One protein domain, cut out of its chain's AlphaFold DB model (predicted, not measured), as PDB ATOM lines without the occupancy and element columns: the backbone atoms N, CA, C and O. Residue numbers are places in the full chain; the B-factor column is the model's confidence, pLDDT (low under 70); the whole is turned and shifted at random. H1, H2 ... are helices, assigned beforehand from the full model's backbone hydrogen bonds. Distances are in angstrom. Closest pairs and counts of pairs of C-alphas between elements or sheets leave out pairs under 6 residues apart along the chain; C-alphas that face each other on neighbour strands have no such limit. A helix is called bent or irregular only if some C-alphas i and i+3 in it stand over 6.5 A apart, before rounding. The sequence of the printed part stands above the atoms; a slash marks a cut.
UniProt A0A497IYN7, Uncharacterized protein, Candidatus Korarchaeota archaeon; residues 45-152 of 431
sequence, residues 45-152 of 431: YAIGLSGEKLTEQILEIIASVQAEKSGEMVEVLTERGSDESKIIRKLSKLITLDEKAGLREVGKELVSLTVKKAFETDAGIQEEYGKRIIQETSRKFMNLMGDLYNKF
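Overview. This is residues 45 to 152 of the 431 residues of an uncharacterized protein of Candidatus Korarchaeota archaeon (UniProt A0A497IYN7). Three helical pieces, H2, H3 and the arm H4a, lie side by side in a zigzag row with H3 in the middle, and the long helix H1 runs along the length of the model across one face of that row. Past a sharp bend, the last arm, H4b, turns to the face where H1 lies and packs on the second half of H1. The printed part has 108 residues with four named helices in the order H1, H2, H3, H4 and no named strand; its class is all helix. It is compact, with a radius of gyration of the C-alphas of 14.0 A, and elongated, spanning 47 by 28 by 24 A.

Arrangement. Start with H1, residues 45 to 70, the longest helix. With residues 46 to 54 alone it touches residues 111 to 119 of H3, which is residues 100 to 119; their closest C-alphas, of Ala 46 and Ala 118, are 5.1 A apart. They run opposite ways at a tilt of 38 degrees, only just steep. With residues 57 to 65 alone H1 touches H2, residues 82 to 96, closest at the C-alphas of Val 65 and Ser 92, 5.5 A, at a steep tilt of 48 degrees. H2 and H3 form a helical hairpin with a shallow tilt of 28 degrees, the closest C-alphas being those of Leu 91 and Leu 103, 6.3 A. H4, residues 127 to 151, is one helix by its hydrogen bonds but bent: C-alphas 139 and 142 are 7.6 A apart, and its arms H4a, residues 127 to 139, and H4b, residues 142 to 151, stand at 55 degrees. H3 and H4a form another hairpin, at 30 degrees, closest at the C-alphas of Lys 108 and Ser 138, 5.2 A. H1, H3 and H4a make an up and down bundle, each running against the one before. H4b touches H1 at residues 58 to 62 alone, the C-alphas of Ile 62 and Tyr 149 coming to 5.9 A. H2 is apart from both H4a and H4b. In H1, H2, H4a and H4b every O i to N i+4 pair is within hydrogen-bond range; in H3, 14 of 16 are.

Along the chain. Find C-alpha 45 at (258.658, 274.633, 181.347); from there H1 runs 37.4 A to C-alpha 70 at (255.237, 238.365, 172.723). H2 covers 21.5 A, H3 29.3 A, H4a 18.5 A and H4b 14.2 A, ending at C-alpha 151, (259.225, 253.520, 163.700).

Size, cuts and confidence. Look for the two C-alphas farthest apart at Gly 71 and Ile 125, 47.0 A. The printed part has no cut. The link from H1 to H2 is long, with 11 residues. Mean pLDDT of the printed part is 84.0; residues 70 to 80 and 121 to 126 are under 70.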
ATOM      1  N   TYR A  45     258.345 275.823 180.565       84.56
ATOM      2  CA  TYR A  45     258.658 274.633 181.347       84.56
ATOM      3  C   TYR A  45     257.522 273.601 181.294       84.56
ATOM      4  O   TYR A  45     257.753 272.497 180.812       84.56
ATOM      5  N   ALA A  46     256.288 273.966 181.664       87.50
ATOM      6  CA  ALA A  46     255.144 273.048 181.610       87.50
ATOM      7  C   ALA A  46     254.820 272.562 180.183       87.50
ATOM      8  O   ALA A  46     254.439 271.408 179.973       87.50
ATOM      9  N   ILE A  47     255.026 273.408 179.166       89.31
ATOM     10  CA  ILE A  47     254.908 273.017 177.752       89.31
ATOM     11  C   ILE A  47     255.919 271.918 177.403       89.31
ATOM     12  O   ILE A  47     255.540 270.928 176.779       89.31
ATOM     13  N   GLY A  48     257.189 272.091 177.784       90.75
ATOM     14  CA  GLY A  48     258.230 271.079 177.575       90.75
ATOM     15  C   GLY A  48     257.900 269.785 178.313       90.75
ATOM     16  O   GLY A  48     257.767 268.737 177.683       90.75
ATOM     17  N   LEU A  49     257.626 269.900 179.615       91.00
ATOM     18  CA  LEU A  49     257.327 268.780 180.504       91.00
ATOM     19  C   LEU A  49     256.131 267.949 180.024       91.00
ATOM     20  O   LEU A  49     256.207 266.724 179.995       91.00
ATOM     21  N   SER A  50     255.039 268.594 179.600       93.12
ATOM     22  CA  SER A  50     253.876 267.884 179.044       93.12
ATOM     23  C   SER A  50     254.210 267.114 177.765       93.12
ATOM     24  O   SER A  50     253.704 266.012 177.573       93.12
ATOM     25  N   GLY A  51     255.073 267.656 176.901       95.31
ATOM     26  CA  GLY A  51     255.505 266.979 175.679       95.31
ATOM     27  C   GLY A  51     256.403 265.778 175.953       95.31
ATOM     28  O   GLY A  51     256.174 264.703 175.395       95.31
ATOM     29  N   GLU A  52     257.402 265.950 176.821       95.06
ATOM     30  CA  GLU A  52     258.286 264.866 177.266       95.06
ATOM     31  C   GLU A  52     257.472 263.745 177.917       95.06
ATOM     32  O   GLU A  52     257.586 262.587 177.515       95.06
ATOM     33  N   LYS A  53     256.580 264.093 178.858       93.25
ATOM     34  CA  LYS A  53     255.757 263.115 179.574       93.25
ATOM     35  C   LYS A  53     254.797 262.375 178.649       93.25
ATOM     36  O   LYS A  53     254.669 261.160 178.754       93.25
ATOM     37  N   LEU A  54     254.158 263.077 177.713       95.00
ATOM     38  CA  LEU A  54     253.281 262.436 176.734       95.00
ATOM     39  C   LEU A  54     254.058 261.471 175.829       95.00
ATOM     40  O   LEU A  54     253.559 260.396 175.507       95.00
ATOM     41  N   THR A  55     255.282 261.831 175.438       96.12
ATOM     42  CA  THR A  55     256.144 260.961 174.626       96.12
ATOM     43  C   THR A  55     256.548 259.707 175.403       96.12
ATOM     44  O   THR A  55     256.430 258.611 174.863       96.12
ATOM     45  N   GLU A  56     256.938 259.844 176.674       93.75
ATOM     46  CA  GLU A  56     257.222 258.715 177.578       93.75
ATOM     47  C   GLU A  56     256.027 257.748 177.660       93.75
ATOM     48  O   GLU A  56     256.181 256.547 177.450       93.75
ATOM     49  N   GLN A  57     254.817 258.274 177.876       92.31
ATOM     50  CA  GLN A  57     253.591 257.470 177.960       92.31
ATOM     51  C   GLN A  57     253.269 256.748 176.644       92.31
ATOM     52  O   GLN A  57     252.822 255.604 176.666       92.31
ATOM     53  N   ILE A  58     253.503 257.386 175.490       94.38
ATOM     54  CA  ILE A  58     253.312 256.737 174.186       94.38
ATOM     55  C   ILE A  58     254.308 255.587 173.998       94.38
ATOM     56  O   ILE A  58     253.897 254.512 173.565       94.38
ATOM     57  N   LEU A  59     255.587 255.784 174.334       93.12
ATOM     58  CA  LEU A  59     256.597 254.720 174.252       93.12
ATOM     59  C   LEU A  59     256.214 253.518 175.116       93.12
ATOM     60  O   LEU A  59     256.385 252.375 174.705       93.12
ATOM     61  N   GLU A  60     255.634 253.773 176.283       89.69
ATOM     62  CA  GLU A  60     255.178 252.721 177.181       89.69
ATOM     63  C   GLU A  60     253.936 251.974 176.667       89.69
ATOM     64  O   GLU A  60     253.866 250.748 176.772       89.69
ATOM     65  N   ILE A  61     252.974 252.682 176.065       90.62
ATOM     66  CA  ILE A  61     251.832 252.053 175.381       90.62
ATOM     67  C   ILE A  61     252.346 251.136 174.264       90.62
ATOM     68  O   ILE A  61     251.924 249.985 174.169       90.62
ATOM     69  N   ILE A  62     253.291 251.619 173.449       91.19
ATOM     70  CA  ILE A  62     253.909 250.840 172.367       91.19
ATOM     71  C   ILE A  62     254.587 249.588 172.930       91.19
ATOM     72  O   ILE A  62     254.308 248.488 172.452       91.19
ATOM     73  N   ALA A  63     255.421 249.741 173.964       89.06
ATOM     74  CA  ALA A  63     256.100 248.623 174.614       89.06
ATOM     75  C   ALA A  63     255.099 247.602 175.180       89.06
ATOM     76  O   ALA A  63     255.262 246.406 174.967       89.06
ATOM     77  N   SER A  64     254.019 248.064 175.820       86.56
ATOM     78  CA  SER A  64     252.963 247.201 176.375       86.56
ATOM     79  C   SER A  64     252.262 246.379 175.294       86.56
ATOM     80  O   SER A  64     252.114 245.169 175.434       86.56
ATOM     81  N   VAL A  65     251.876 247.018 174.186       86.81
ATOM     82  CA  VAL A  65     251.234 246.338 173.049       86.81
ATOM     83  C   VAL A  65     252.184 245.327 172.401       86.81
ATOM     84  O   VAL A  65     251.757 244.257 171.968       86.81
ATOM     85  N   GLN A  66     253.477 245.647 172.306       85.50
ATOM     86  CA  GLN A  66     254.488 244.732 171.770       85.50
ATOM     87  C   GLN A  66     254.727 243.535 172.706       85.50
ATOM     88  O   GLN A  66     254.824 242.409 172.224       85.50
ATOM     89  N   ALA A  67     254.762 243.763 174.020       81.88
ATOM     90  CA  ALA A  67     254.983 242.733 175.030       81.88
ATOM     91  C   ALA A  67     253.796 241.767 175.169       81.88
ATOM     92  O   ALA A  67     254.011 240.559 175.240       81.88
ATOM     93  N   GLU A  68     252.549 242.262 175.117       74.38
ATOM     94  CA  GLU A  68     251.345 241.413 175.088       74.38
ATOM     95  C   GLU A  68     251.364 240.456 173.886       74.38
ATOM     96  O   GLU A  68     251.024 239.282 174.022       74.38
ATOM     97  N   LYS A  69     251.828 240.929 172.720       72.69
ATOM     98  CA  LYS A  69     251.988 240.090 171.523       72.69
ATOM     99  C   LYS A  69     253.099 239.044 171.663       72.69
ATOM    100  O   LYS A  69     253.033 238.025 170.982       72.69
ATOM    101  N   SER A  70     254.106 239.280 172.508       64.19
ATOM    102  CA  SER A  70     255.237 238.365 172.723       64.19
ATOM    103  C   SER A  70     255.172 237.551 174.022       64.19
ATOM    104  O   SER A  70     256.064 236.744 174.255       64.19
ATOM    105  N   GLY A  71     254.156 237.749 174.869       61.47
ATOM    106  CA  GLY A  71     254.020 237.067 176.164       61.47
ATOM    107  C   GLY A  71     254.980 237.551 177.261       61.47
ATOM    108  O   GLY A  71     255.234 236.817 178.213       61.47
ATOM    109  N   GLU A  72     255.525 238.765 177.143       65.31
ATOM    110  CA  GLU A  72     256.491 239.339 178.095       65.31
ATOM    111  C   GLU A  72     255.849 240.404 179.001       65.31
ATOM    112  O   GLU A  72     254.791 240.951 178.687       65.31
ATOM    113  N   MET A  73     256.488 240.721 180.134       56.31
ATOM    114  CA  MET A  73     256.061 241.806 181.028       56.31
ATOM    115  C   MET A  73     256.905 243.067 180.816       56.31
ATOM    116  O   MET A  73     258.124 242.984 180.689       56.31
ATOM    117  N   VAL A  74     256.257 244.237 180.813       59.94
ATOM    118  CA  VAL A  74     256.925 245.545 180.714       59.94
ATOM    119  C   VAL A  74     257.204 246.087 182.109       59.94
ATOM    120  O   VAL A  74     256.278 246.301 182.893       59.94
ATOM    121  N   GLU A  75     258.472 246.352 182.406       56.91
ATOM    122  CA  GLU A  75     258.868 247.066 183.616       56.91
ATOM    123  C   GLU A  75     258.753 248.580 183.406       56.91
ATOM    124  O   GLU A  75     259.219 249.137 182.410       56.91
ATOM    125  N   VAL A  76     258.116 249.260 184.358       62.06
ATOM    126  CA  VAL A  76     257.894 250.707 184.320       62.06
ATOM    127  C   VAL A  76     258.741 251.331 185.418       62.06
ATOM    128  O   VAL A  76     258.463 251.153 186.599       62.06
ATOM    129  N   LEU A  77     259.753 252.097 185.017       54.03
ATOM    130  CA  LEU A  77     260.757 252.649 185.934       54.03
ATOM    131  C   LEU A  77     260.283 253.894 186.705       54.03
ATOM    132  O   LEU A  77     260.937 254.324 187.653       54.03
ATOM    133  N   THR A  78     259.153 254.484 186.312       63.94
ATOM    134  CA  THR A  78     258.624 255.719 186.904       63.94
ATOM    135  C   THR A  78     257.318 255.422 187.640       63.94
ATOM    136  O   THR A  78     256.359 254.946 187.027       63.94
ATOM    137  N   GLU A  79     257.244 255.729 188.940       59.66
ATOM    138  CA  GLU A  79     255.983 255.647 189.689       59.66
ATOM    139  C   GLU A  79     254.938 256.594 189.080       59.66
ATOM    140  O   GLU A  79     255.218 257.754 188.757       59.66
ATOM    141  N   ARG A  80     253.715 256.087 188.900       69.69
ATOM    142  CA  ARG A  80     252.597 256.812 188.283       69.69
ATOM    143  C   ARG A  80     251.390 256.824 189.201       69.69
ATOM    144  O   ARG A  80     251.154 255.887 189.959       69.69
ATOM    145  N   GLY A  81     250.584 257.879 189.076       74.00
ATOM    146  CA  GLY A  81     249.275 257.940 189.726       74.00
ATOM    147  C   GLY A  81     248.334 256.863 189.177       74.00
ATOM    148  O   GLY A  81     248.390 256.530 187.992       74.00
ATOM    149  N   SER A  82     247.442 256.353 190.024       78.50
ATOM    150  CA  SER A  82     246.531 255.245 189.701       78.50
ATOM    151  C   SER A  82     245.697 255.478 188.433       78.50
ATOM    152  O   SER A  82     245.488 254.545 187.659       78.50
ATOM    153  N   ASP A  83     245.254 256.711 188.182       83.69
ATOM    154  CA  ASP A  83     244.432 257.047 187.015       83.69
ATOM    155  C   ASP A  83     245.211 257.021 185.698       83.69
ATOM    156  O   ASP A  83     244.704 256.545 184.684       83.69
ATOM    157  N   GLU A  84     246.475 257.445 185.714       85.00
ATOM    158  CA  GLU A  84     247.353 257.404 184.541       85.00
ATOM    159  C   GLU A  84     247.606 255.958 184.101       85.00
ATOM    160  O   GLU A  84     247.449 255.623 182.925       85.00
ATOM    161  N   SER A  85     247.889 255.076 185.062       84.62
ATOM    162  CA  SER A  85     248.084 253.644 184.816       84.62
ATOM    163  C   SER A  85     246.826 252.973 184.252       84.62
ATOM    164  O   SER A  85     246.919 252.135 183.352       84.62
ATOM    165  N   LYS A  86     245.631 253.350 184.735       87.75
ATOM    166  CA  LYS A  86     244.354 252.838 184.202       87.75
ATOM    167  C   LYS A  86     244.147 253.246 182.744       87.75
ATOM    168  O   LYS A  86     243.770 252.398 181.936       87.75
ATOM    169  N   ILE A  87     244.394 254.515 182.409       89.94
ATOM    170  CA  ILE A  87     244.221 255.049 181.049       89.94
ATOM    171  C   ILE A  87     245.190 254.368 180.079       89.94
ATOM    172  O   ILE A  87     244.764 253.902 179.025       89.94
ATOM    173  N   ILE A  88     246.469 254.242 180.450       88.00
ATOM    174  CA  ILE A  88     247.485 253.585 179.612       88.00
ATOM    175  C   ILE A  88     247.134 252.116 179.377       88.00
ATOM    176  O   ILE A  88     247.100 251.678 178.230       88.00
ATOM    177  N   ARG A  89     246.742 251.377 180.422       86.50
ATOM    178  CA  ARG A  89     246.293 249.982 180.278       86.50
ATOM    179  C   ARG A  89     245.059 249.857 179.380       86.50
ATOM    180  O   ARG A  89     244.964 248.909 178.603       86.50
ATOM    181  N   LYS A  90     244.108 250.791 179.485       89.38
ATOM    182  CA  LYS A  90     242.917 250.833 178.625       89.38
ATOM    183  C   LYS A  90     243.306 251.087 177.167       89.38
ATOM    184  O   LYS A  90     242.803 250.386 176.298       89.38
ATOM    185  N   LEU A  91     244.221 252.024 176.902       89.94
ATOM    186  CA  LEU A  91     244.739 252.285 175.555       89.94
ATOM    187  C   LEU A  91     245.436 251.064 174.965       89.94
ATOM    188  O   LEU A  91     245.078 250.665 173.863       89.94
ATOM    189  N   SER A  92     246.362 250.439 175.697       87.19
ATOM    190  CA  SER A  92     247.074 249.249 175.219       87.19
ATOM    191  C   SER A  92     246.100 248.139 174.811       87.19
ATOM    192  O   SER A  92     246.175 247.648 173.689       87.19
ATOM    193  N   LYS A  93     245.095 247.841 175.650       86.69
ATOM    194  CA  LYS A  93     244.049 246.852 175.329       86.69
ATOM    195  C   LYS A  93     243.253 247.203 174.075       86.69
ATOM    196  O   LYS A  93     243.044 246.342 173.227       86.69
ATOM    197  N   LEU A  94     242.802 248.453 173.956       86.94
ATOM    198  CA  LEU A  94     242.035 248.910 172.793       86.94
ATOM    199  C   LEU A  94     242.849 248.810 171.493       86.94
ATOM    200  O   LEU A  94     242.280 248.518 170.446       86.94
ATOM    201  N   ILE A  95     244.169 249.027 171.553       85.81
ATOM    202  CA  ILE A  95     245.071 248.848 170.406       85.81
ATOM    203  C   ILE A  95     245.202 247.364 170.060       85.81
ATOM    204  O   ILE A  95     245.104 247.008 168.888       85.81
ATOM    205  N   THR A  96     245.393 246.496 171.058       82.31
ATOM    206  CA  THR A  96     245.482 245.042 170.858       82.31
ATOM    207  C   THR A  96     244.204 244.472 170.222       82.31
ATOM    208  O   THR A  96     244.291 243.556 169.409       82.31
ATOM    209  N   LEU A  97     243.034 245.047 170.530       83.31
ATOM    210  CA  LEU A  97     241.724 244.656 169.987       83.31
ATOM    211  C   LEU A  97     241.318 245.382 168.681       83.31
ATOM    212  O   LEU A  97     240.252 245.097 168.145       83.31
ATOM    213  N   ASP A  98     242.130 246.319 168.170       79.81
ATOM    214  CA  ASP A  98     241.820 247.202 167.021       79.81
ATOM    215  C   ASP A  98     240.502 248.016 167.158       79.81
ATOM    216  O   ASP A  98     239.826 248.356 166.182       79.81
ATOM    217  N   GLU A  99     240.124 248.404 168.383       80.44
ATOM    218  CA  GLU A  99     238.890 249.156 168.671       80.44
ATOM    219  C   GLU A  99     239.047 250.676 168.457       80.44
ATOM    220  O   GLU A  99     239.147 251.489 169.385       80.44
ATOM    221  N   LYS A 100     239.022 251.101 167.190       75.81
ATOM    222  CA  LYS A 100     239.319 252.490 166.771       75.81
ATOM    223  C   LYS A 100     238.435 253.577 167.389       75.81
ATOM    224  O   LYS A 100     238.908 254.701 167.578       75.81
ATOM    225  N   ALA A 101     237.170 253.278 167.692       74.56
ATOM    226  CA  ALA A 101     236.232 254.259 168.244       74.56
ATOM    227  C   ALA A 101     236.606 254.677 169.680       74.56
ATOM    228  O   ALA A 101     236.594 255.868 169.993       74.56
ATOM    229  N   GLY A 102     237.015 253.722 170.525       81.88
ATOM    230  CA  GLY A 102     237.405 253.982 171.914       81.88
ATOM    231  C   GLY A 102     238.761 254.681 172.047       81.88
ATOM    232  O   GLY A 102     238.956 255.487 172.957       81.88
ATOM    233  N   LEU A 103     239.690 254.433 171.114       85.06
ATOM    234  CA  LEU A 103     241.059 254.963 171.174       85.06
ATOM    235  C   LEU A 103     241.130 256.491 171.187       85.06
ATOM    236  O   LEU A 103     241.939 257.068 171.912       85.06
ATOM    237  N   ARG A 104     240.280 257.163 170.401       86.44
ATOM    238  CA  ARG A 104     240.302 258.632 170.311       86.44
ATOM    239  C   ARG A 104     239.886 259.299 171.617       86.44
ATOM    240  O   ARG A 104     240.512 260.284 172.004       86.44
ATOM    241  N   GLU A 105     238.859 258.782 172.281       89.69
ATOM    242  CA  GLU A 105     238.367 259.359 173.536       89.69
ATOM    243  C   GLU A 105     239.350 259.109 174.679       89.69
ATOM    244  O   GLU A 105     239.777 260.055 175.337       89.69
ATOM    245  N   VAL A 106     239.841 257.877 174.829       91.69
ATOM    246  CA  VAL A 106     240.835 257.566 175.869       91.69
ATOM    247  C   VAL A 106     242.169 258.288 175.604       91.69
ATOM    248  O   VAL A 106     242.847 258.728 176.531       91.69
ATOM    249  N   GLY A 107     242.536 258.499 174.336       91.69
ATOM    250  CA  GLY A 107     243.704 259.302 173.968       91.69
ATOM    251  C   GLY A 107     243.575 260.771 174.387       91.69
ATOM    252  O   GLY A 107     244.521 261.347 174.926       91.69
ATOM    253  N   LYS A 108     242.393 261.378 174.205       93.75
ATOM    254  CA  LYS A 108     242.094 262.735 174.705       93.75
ATOM    255  C   LYS A 108     242.155 262.808 176.230       93.75
ATOM    256  O   LYS A 108     242.640 263.811 176.759       93.75
ATOM    257  N   GLU A 109     241.669 261.779 176.928       94.12
ATOM    258  CA  GLU A 109     241.754 261.680 178.391       94.12
ATOM    259  C   GLU A 109     243.217 261.700 178.850       94.12
ATOM    260  O   GLU A 109     243.569 262.509 179.712       94.12
ATOM    261  N   LEU A 110     244.085 260.898 178.217       94.62
ATOM    262  CA  LEU A 110     245.517 260.871 178.526       94.62
ATOM    263  C   LEU A 110     246.178 262.233 178.288       94.62
ATOM    264  O   LEU A 110     246.831 262.765 179.184       94.62
ATOM    265  N   VAL A 111     245.975 262.830 177.106       95.12
ATOM    266  CA  VAL A 111     246.530 264.155 176.776       95.12
ATOM    267  C   VAL A 111     246.062 265.202 177.787       95.12
ATOM    268  O   VAL A 111     246.864 266.004 178.267       95.12
ATOM    269  N   SER A 112     244.777 265.184 178.145       94.19
ATOM    270  CA  SER A 112     244.208 266.117 179.118       94.19
ATOM    271  C   SER A 112     244.824 265.952 180.500       94.19
ATOM    272  O   SER A 112     245.189 266.953 181.115       94.19
ATOM    273  N   LEU A 113     244.962 264.715 180.985       92.81
ATOM    274  CA  LEU A 113     245.579 264.421 182.276       92.81
ATOM    275  C   LEU A 113     247.040 264.886 182.307       92.81
ATOM    276  O   LEU A 113     247.444 265.573 183.243       92.81
ATOM    277  N   THR A 114     247.810 264.566 181.268       92.00
ATOM    278  CA  THR A 114     249.237 264.898 181.177       92.00
ATOM    279  C   THR A 114     249.478 266.402 181.120       92.00
ATOM    280  O   THR A 114     250.347 266.914 181.827       92.00
ATOM    281  N   VAL A 115     248.688 267.140 180.330       91.19
ATOM    282  CA  VAL A 115     248.791 268.604 180.288       91.19
ATOM    283  C   VAL A 115     248.346 269.216 181.612       91.19
ATOM    284  O   VAL A 115     249.044 270.083 182.121       91.19
ATOM    285  N   LYS A 116     247.238 268.762 182.214       90.38
ATOM    286  CA  LYS A 116     246.790 269.284 183.515       90.38
ATOM    287  C   LYS A 116     247.871 269.118 184.582       90.38
ATOM    288  O   LYS A 116     248.263 270.121 185.161       90.38
ATOM    289  N   LYS A 117     248.424 267.908 184.742       88.81
ATOM    290  CA  LYS A 117     249.511 267.629 185.695       88.81
ATOM    291  C   LYS A 117     250.734 268.519 185.481       88.81
ATOM    292  O   LYS A 117     251.272 269.068 186.433       88.81
ATOM    293  N   ALA A 118     251.165 268.703 184.231       87.88
ATOM    294  CA  ALA A 118     252.319 269.552 183.933       87.88
ATOM    295  C   ALA A 118     252.092 271.033 184.290       87.88
ATOM    296  O   ALA A 118     253.057 271.745 184.545       87.88
ATOM    297  N   PHE A 119     250.834 271.485 184.303       86.19
ATOM    298  CA  PHE A 119     250.431 272.862 184.593       86.19
ATOM    299  C   PHE A 119     249.936 273.065 186.038       86.19
ATOM    300  O   PHE A 119     249.646 274.197 186.416       86.19
ATOM    301  N   GLU A 120     249.859 272.014 186.869       81.38
ATOM    302  CA  GLU A 120     249.397 272.098 188.270       81.38
ATOM    303  C   GLU A 120     250.214 273.096 189.101       81.38
ATOM    304  O   GLU A 120     249.672 273.785 189.964       81.38
ATOM    305  N   THR A 121     251.512 273.218 188.820       68.31
ATOM    306  CA  THR A 121     252.415 274.132 189.533       68.31
ATOM    307  C   THR A 121     252.350 275.584 189.047       68.31
ATOM    308  O   THR A 121     252.925 276.459 189.689       68.31
ATOM    309  N   ASP A 122     251.652 275.863 187.941       64.88
ATOM    310  CA  ASP A 122     251.580 277.178 187.295       64.88
ATOM    311  C   ASP A 122     250.198 277.852 187.500       64.88
ATOM    312  O   ASP A 122     249.508 278.254 186.555       64.88
ATOM    313  N   ALA A 123     249.757 277.952 188.759       50.28
ATOM    314  CA  ALA A 123     248.432 278.467 189.107       50.28
ATOM    315  C   ALA A 123     248.232 279.944 188.697       50.28
ATOM    316  O   ALA A 123     248.950 280.839 189.143       50.28
ATOM    317  N   GLY A 124     247.190 280.196 187.892       54.88
ATOM    318  CA  GLY A 124     246.728 281.530 187.483       54.88
ATOM    319  C   GLY A 124     247.162 281.938 186.068       54.88
ATOM    320  O   GLY A 124     248.336 281.908 185.723       54.88
ATOM    321  N   ILE A 125     246.196 282.352 185.233       53.59
ATOM    322  CA  ILE A 125     246.346 282.847 183.838       53.59
ATOM    323  C   ILE A 125     246.620 281.760 182.767       53.59
ATOM    324  O   ILE A 125     246.422 282.002 181.577       53.59
ATOM    325  N   GLN A 126     246.967 280.524 183.136       66.31
ATOM    326  CA  GLN A 126     247.430 279.520 182.160       66.31
ATOM    327  C   GLN A 126     246.424 278.437 181.738       66.31
ATOM    328  O   GLN A 126     246.720 277.648 180.838       66.31
ATOM    329  N   GLU A 127     245.220 278.411 182.313       72.25
ATOM    330  CA  GLU A 127     244.217 277.378 182.009       72.25
ATOM    331  C   GLU A 127     243.793 277.394 180.529       72.25
ATOM    332  O   GLU A 127     243.690 276.352 179.884       72.25
ATOM    333  N   GLU A 128     243.613 278.583 179.948       78.81
ATOM    334  CA  GLU A 128     243.257 278.741 178.533       78.81
ATOM    335  C   GLU A 128     244.397 278.303 177.597       78.81
ATOM    336  O   GLU A 128     244.166 277.795 176.496       78.81
ATOM    337  N   TYR A 129     245.651 278.482 178.023       82.44
ATOM    338  CA  TYR A 129     246.804 278.004 177.264       82.44
ATOM    339  C   TYR A 129     246.890 276.474 177.316       82.44
ATOM    340  O   TYR A 129     247.037 275.836 176.274       82.44
ATOM    341  N   GLY A 130     246.702 275.877 178.498       86.06
ATOM    342  CA  GLY A 130     246.606 274.426 178.670       86.06
ATOM    343  C   GLY A 130     245.482 273.812 177.830       86.06
ATOM    344  O   GLY A 130     245.722 272.857 177.092       86.06
ATOM    345  N   LYS A 131     244.280 274.411 177.834       88.56
ATOM    346  CA  LYS A 131     243.147 273.986 176.985       88.56
ATOM    347  C   LYS A 131     243.510 273.973 175.497       88.56
ATOM    348  O   LYS A 131     243.198 273.002 174.808       88.56
ATOM    349  N   ARG A 132     244.218 274.999 175.010       89.44
ATOM    350  CA  ARG A 132     244.711 275.050 173.621       89.44
ATOM    351  C   ARG A 132     245.701 273.925 173.312       89.44
ATOM    352  O   ARG A 132     245.546 273.254 172.297       89.44
ATOM    353  N   ILE A 133     246.669 273.661 174.197       90.69
ATOM    354  CA  ILE A 133     247.603 272.532 174.026       90.69
ATOM    355  C   ILE A 133     246.843 271.206 173.968       90.69
ATOM    356  O   ILE A 133     247.136 270.389 173.096       90.69
ATOM    357  N   ILE A 134     245.869 271.000 174.862       93.94
ATOM    358  CA  ILE A 134     245.052 269.780 174.899       93.94
ATOM    359  C   ILE A 134     244.336 269.589 173.566       93.94
ATOM    360  O   ILE A 134     244.443 268.517 172.976       93.94
ATOM    361  N   GLN A 135     243.650 270.616 173.061       94.00
ATOM    362  CA  GLN A 135     242.934 270.549 171.786       94.00
ATOM    363  C   GLN A 135     243.873 270.232 170.614       94.00
ATOM    364  O   GLN A 135     243.616 269.312 169.835       94.00
ATOM    365  N   GLU A 136     244.975 270.977 170.495       93.94
ATOM    366  CA  GLU A 136     245.919 270.830 169.385       93.94
ATOM    367  C   GLU A 136     246.602 269.457 169.389       93.94
ATOM    368  O   GLU A 136     246.628 268.782 168.356       93.94
ATOM    369  N   THR A 137     247.081 269.023 170.557       93.94
ATOM    370  CA  THR A 137     247.789 267.748 170.740       93.94
ATOM    371  C   THR A 137     246.840 266.564 170.594       93.94
ATOM    372  O   THR A 137     247.151 265.621 169.870       93.94
ATOM    373  N   SER A 138     245.640 266.620 171.190       94.06
ATOM    374  CA  SER A 138     244.668 265.518 171.109       94.06
ATOM    375  C   SER A 138     244.274 265.201 169.670       94.06
ATOM    376  O   SER A 138     244.142 264.038 169.301       94.06
ATOM    377  N   ARG A 139     244.143 266.230 168.820       93.00
ATOM    378  CA  ARG A 139     243.825 266.056 167.395       93.00
ATOM    379  C   ARG A 139     244.905 265.277 166.634       93.00
ATOM    380  O   ARG A 139     244.611 264.693 165.595       93.00
ATOM    381  N   LYS A 140     246.151 265.306 167.112       93.94
ATOM    382  CA  LYS A 140     247.322 264.700 166.459       93.94
ATOM    383  C   LYS A 140     247.840 263.450 167.170       93.94
ATOM    384  O   LYS A 140     248.649 262.730 166.594       93.94
ATOM    385  N   PHE A 141     247.332 263.164 168.365       92.88
ATOM    386  CA  PHE A 141     247.795 262.092 169.240       92.88
ATOM    387  C   PHE A 141     247.801 260.709 168.575       92.88
ATOM    388  O   PHE A 141     248.824 260.036 168.592       92.88
ATOM    389  N   MET A 142     246.700 260.301 167.933       89.69
ATOM    390  CA  MET A 142     246.629 258.969 167.312       89.69
ATOM    391  C   MET A 142     247.598 258.811 166.137       89.69
ATOM    392  O   MET A 142     248.192 257.749 165.981       89.69
ATOM    393  N   ASN A 143     247.791 259.869 165.345       91.38
ATOM    394  CA  ASN A 143     248.762 259.853 164.250       91.38
ATOM    395  C   ASN A 143     250.179 259.727 164.809       91.38
ATOM    396  O   ASN A 143     250.931 258.865 164.377       91.38
ATOM    397  N   LEU A 144     250.508 260.526 165.829       94.25
ATOM    398  CA  LEU A 144     251.802 260.465 166.501       94.25
ATOM    399  C   LEU A 144     252.098 259.073 167.068       94.25
ATOM    400  O   LEU A 144     253.201 258.563 166.900       94.25
ATOM    401  N   MET A 145     251.119 258.471 167.746       92.00
ATOM    402  CA  MET A 145     251.248 257.132 168.310       92.00
ATOM    403  C   MET A 145     251.467 256.087 167.215       92.00
ATOM    404  O   MET A 145     252.380 255.277 167.341       92.00
ATOM    405  N   GLY A 146     250.678 256.127 166.136       90.75
ATOM    406  CA  GLY A 146     250.847 255.228 164.994       90.75
ATOM    407  C   GLY A 146     252.214 255.386 164.324       90.75
ATOM    408  O   GLY A 146     252.892 254.397 164.057       90.75
ATOM    409  N   ASP A 147     252.666 256.624 164.121       93.06
ATOM    410  CA  ASP A 147     253.963 256.912 163.508       93.06
ATOM    411  C   ASP A 147     255.139 256.461 164.394       93.06
ATOM    412  O   ASP A 147     256.140 255.962 163.875       93.06
ATOM    413  N   LEU A 148     255.036 256.607 165.724       93.06
ATOM    414  CA  LEU A 148     256.027 256.077 166.670       93.06
ATOM    415  C   LEU A 148     256.002 254.542 166.691       93.06
ATOM    416  O   LEU A 148     257.066 253.933 166.611       93.06
ATOM    417  N   TYR A 149     254.817 253.923 166.732       91.00
ATOM    418  CA  TYR A 149     254.655 252.463 166.699       91.00
ATOM    419  C   TYR A 149     255.303 251.856 165.451       91.00
ATOM    420  O   TYR A 149     256.019 250.866 165.544       91.00
ATOM    421  N   ASN A 150     255.126 252.493 164.292       89.62
ATOM    422  CA  ASN A 150     255.708 252.037 163.029       89.62
ATOM    423  C   ASN A 150     257.227 252.268 162.932       89.62
ATOM    424  O   ASN A 150     257.895 251.626 162.123       89.62
ATOM    425  N   LYS A 151     257.786 253.206 163.708       88.50
ATOM    426  CA  LYS A 151     259.225 253.520 163.700       88.50
ATOM    427  C   LYS A 151     260.046 252.653 164.642       88.50
ATOM    428  O   LYS A 151     261.243 252.503 164.399       88.50
ATOM    429  N   PHE A 152     259.446 252.142 165.710       88.50
ATOM    430  CA  PHE A 152     260.146 251.325 166.690       88.50
ATOM    431  C   PHE A 152     259.858 249.842 166.467       88.50
ATOM    432  O   PHE A 152     258.713 249.400 166.538       88.50
TER     433      PHE A 152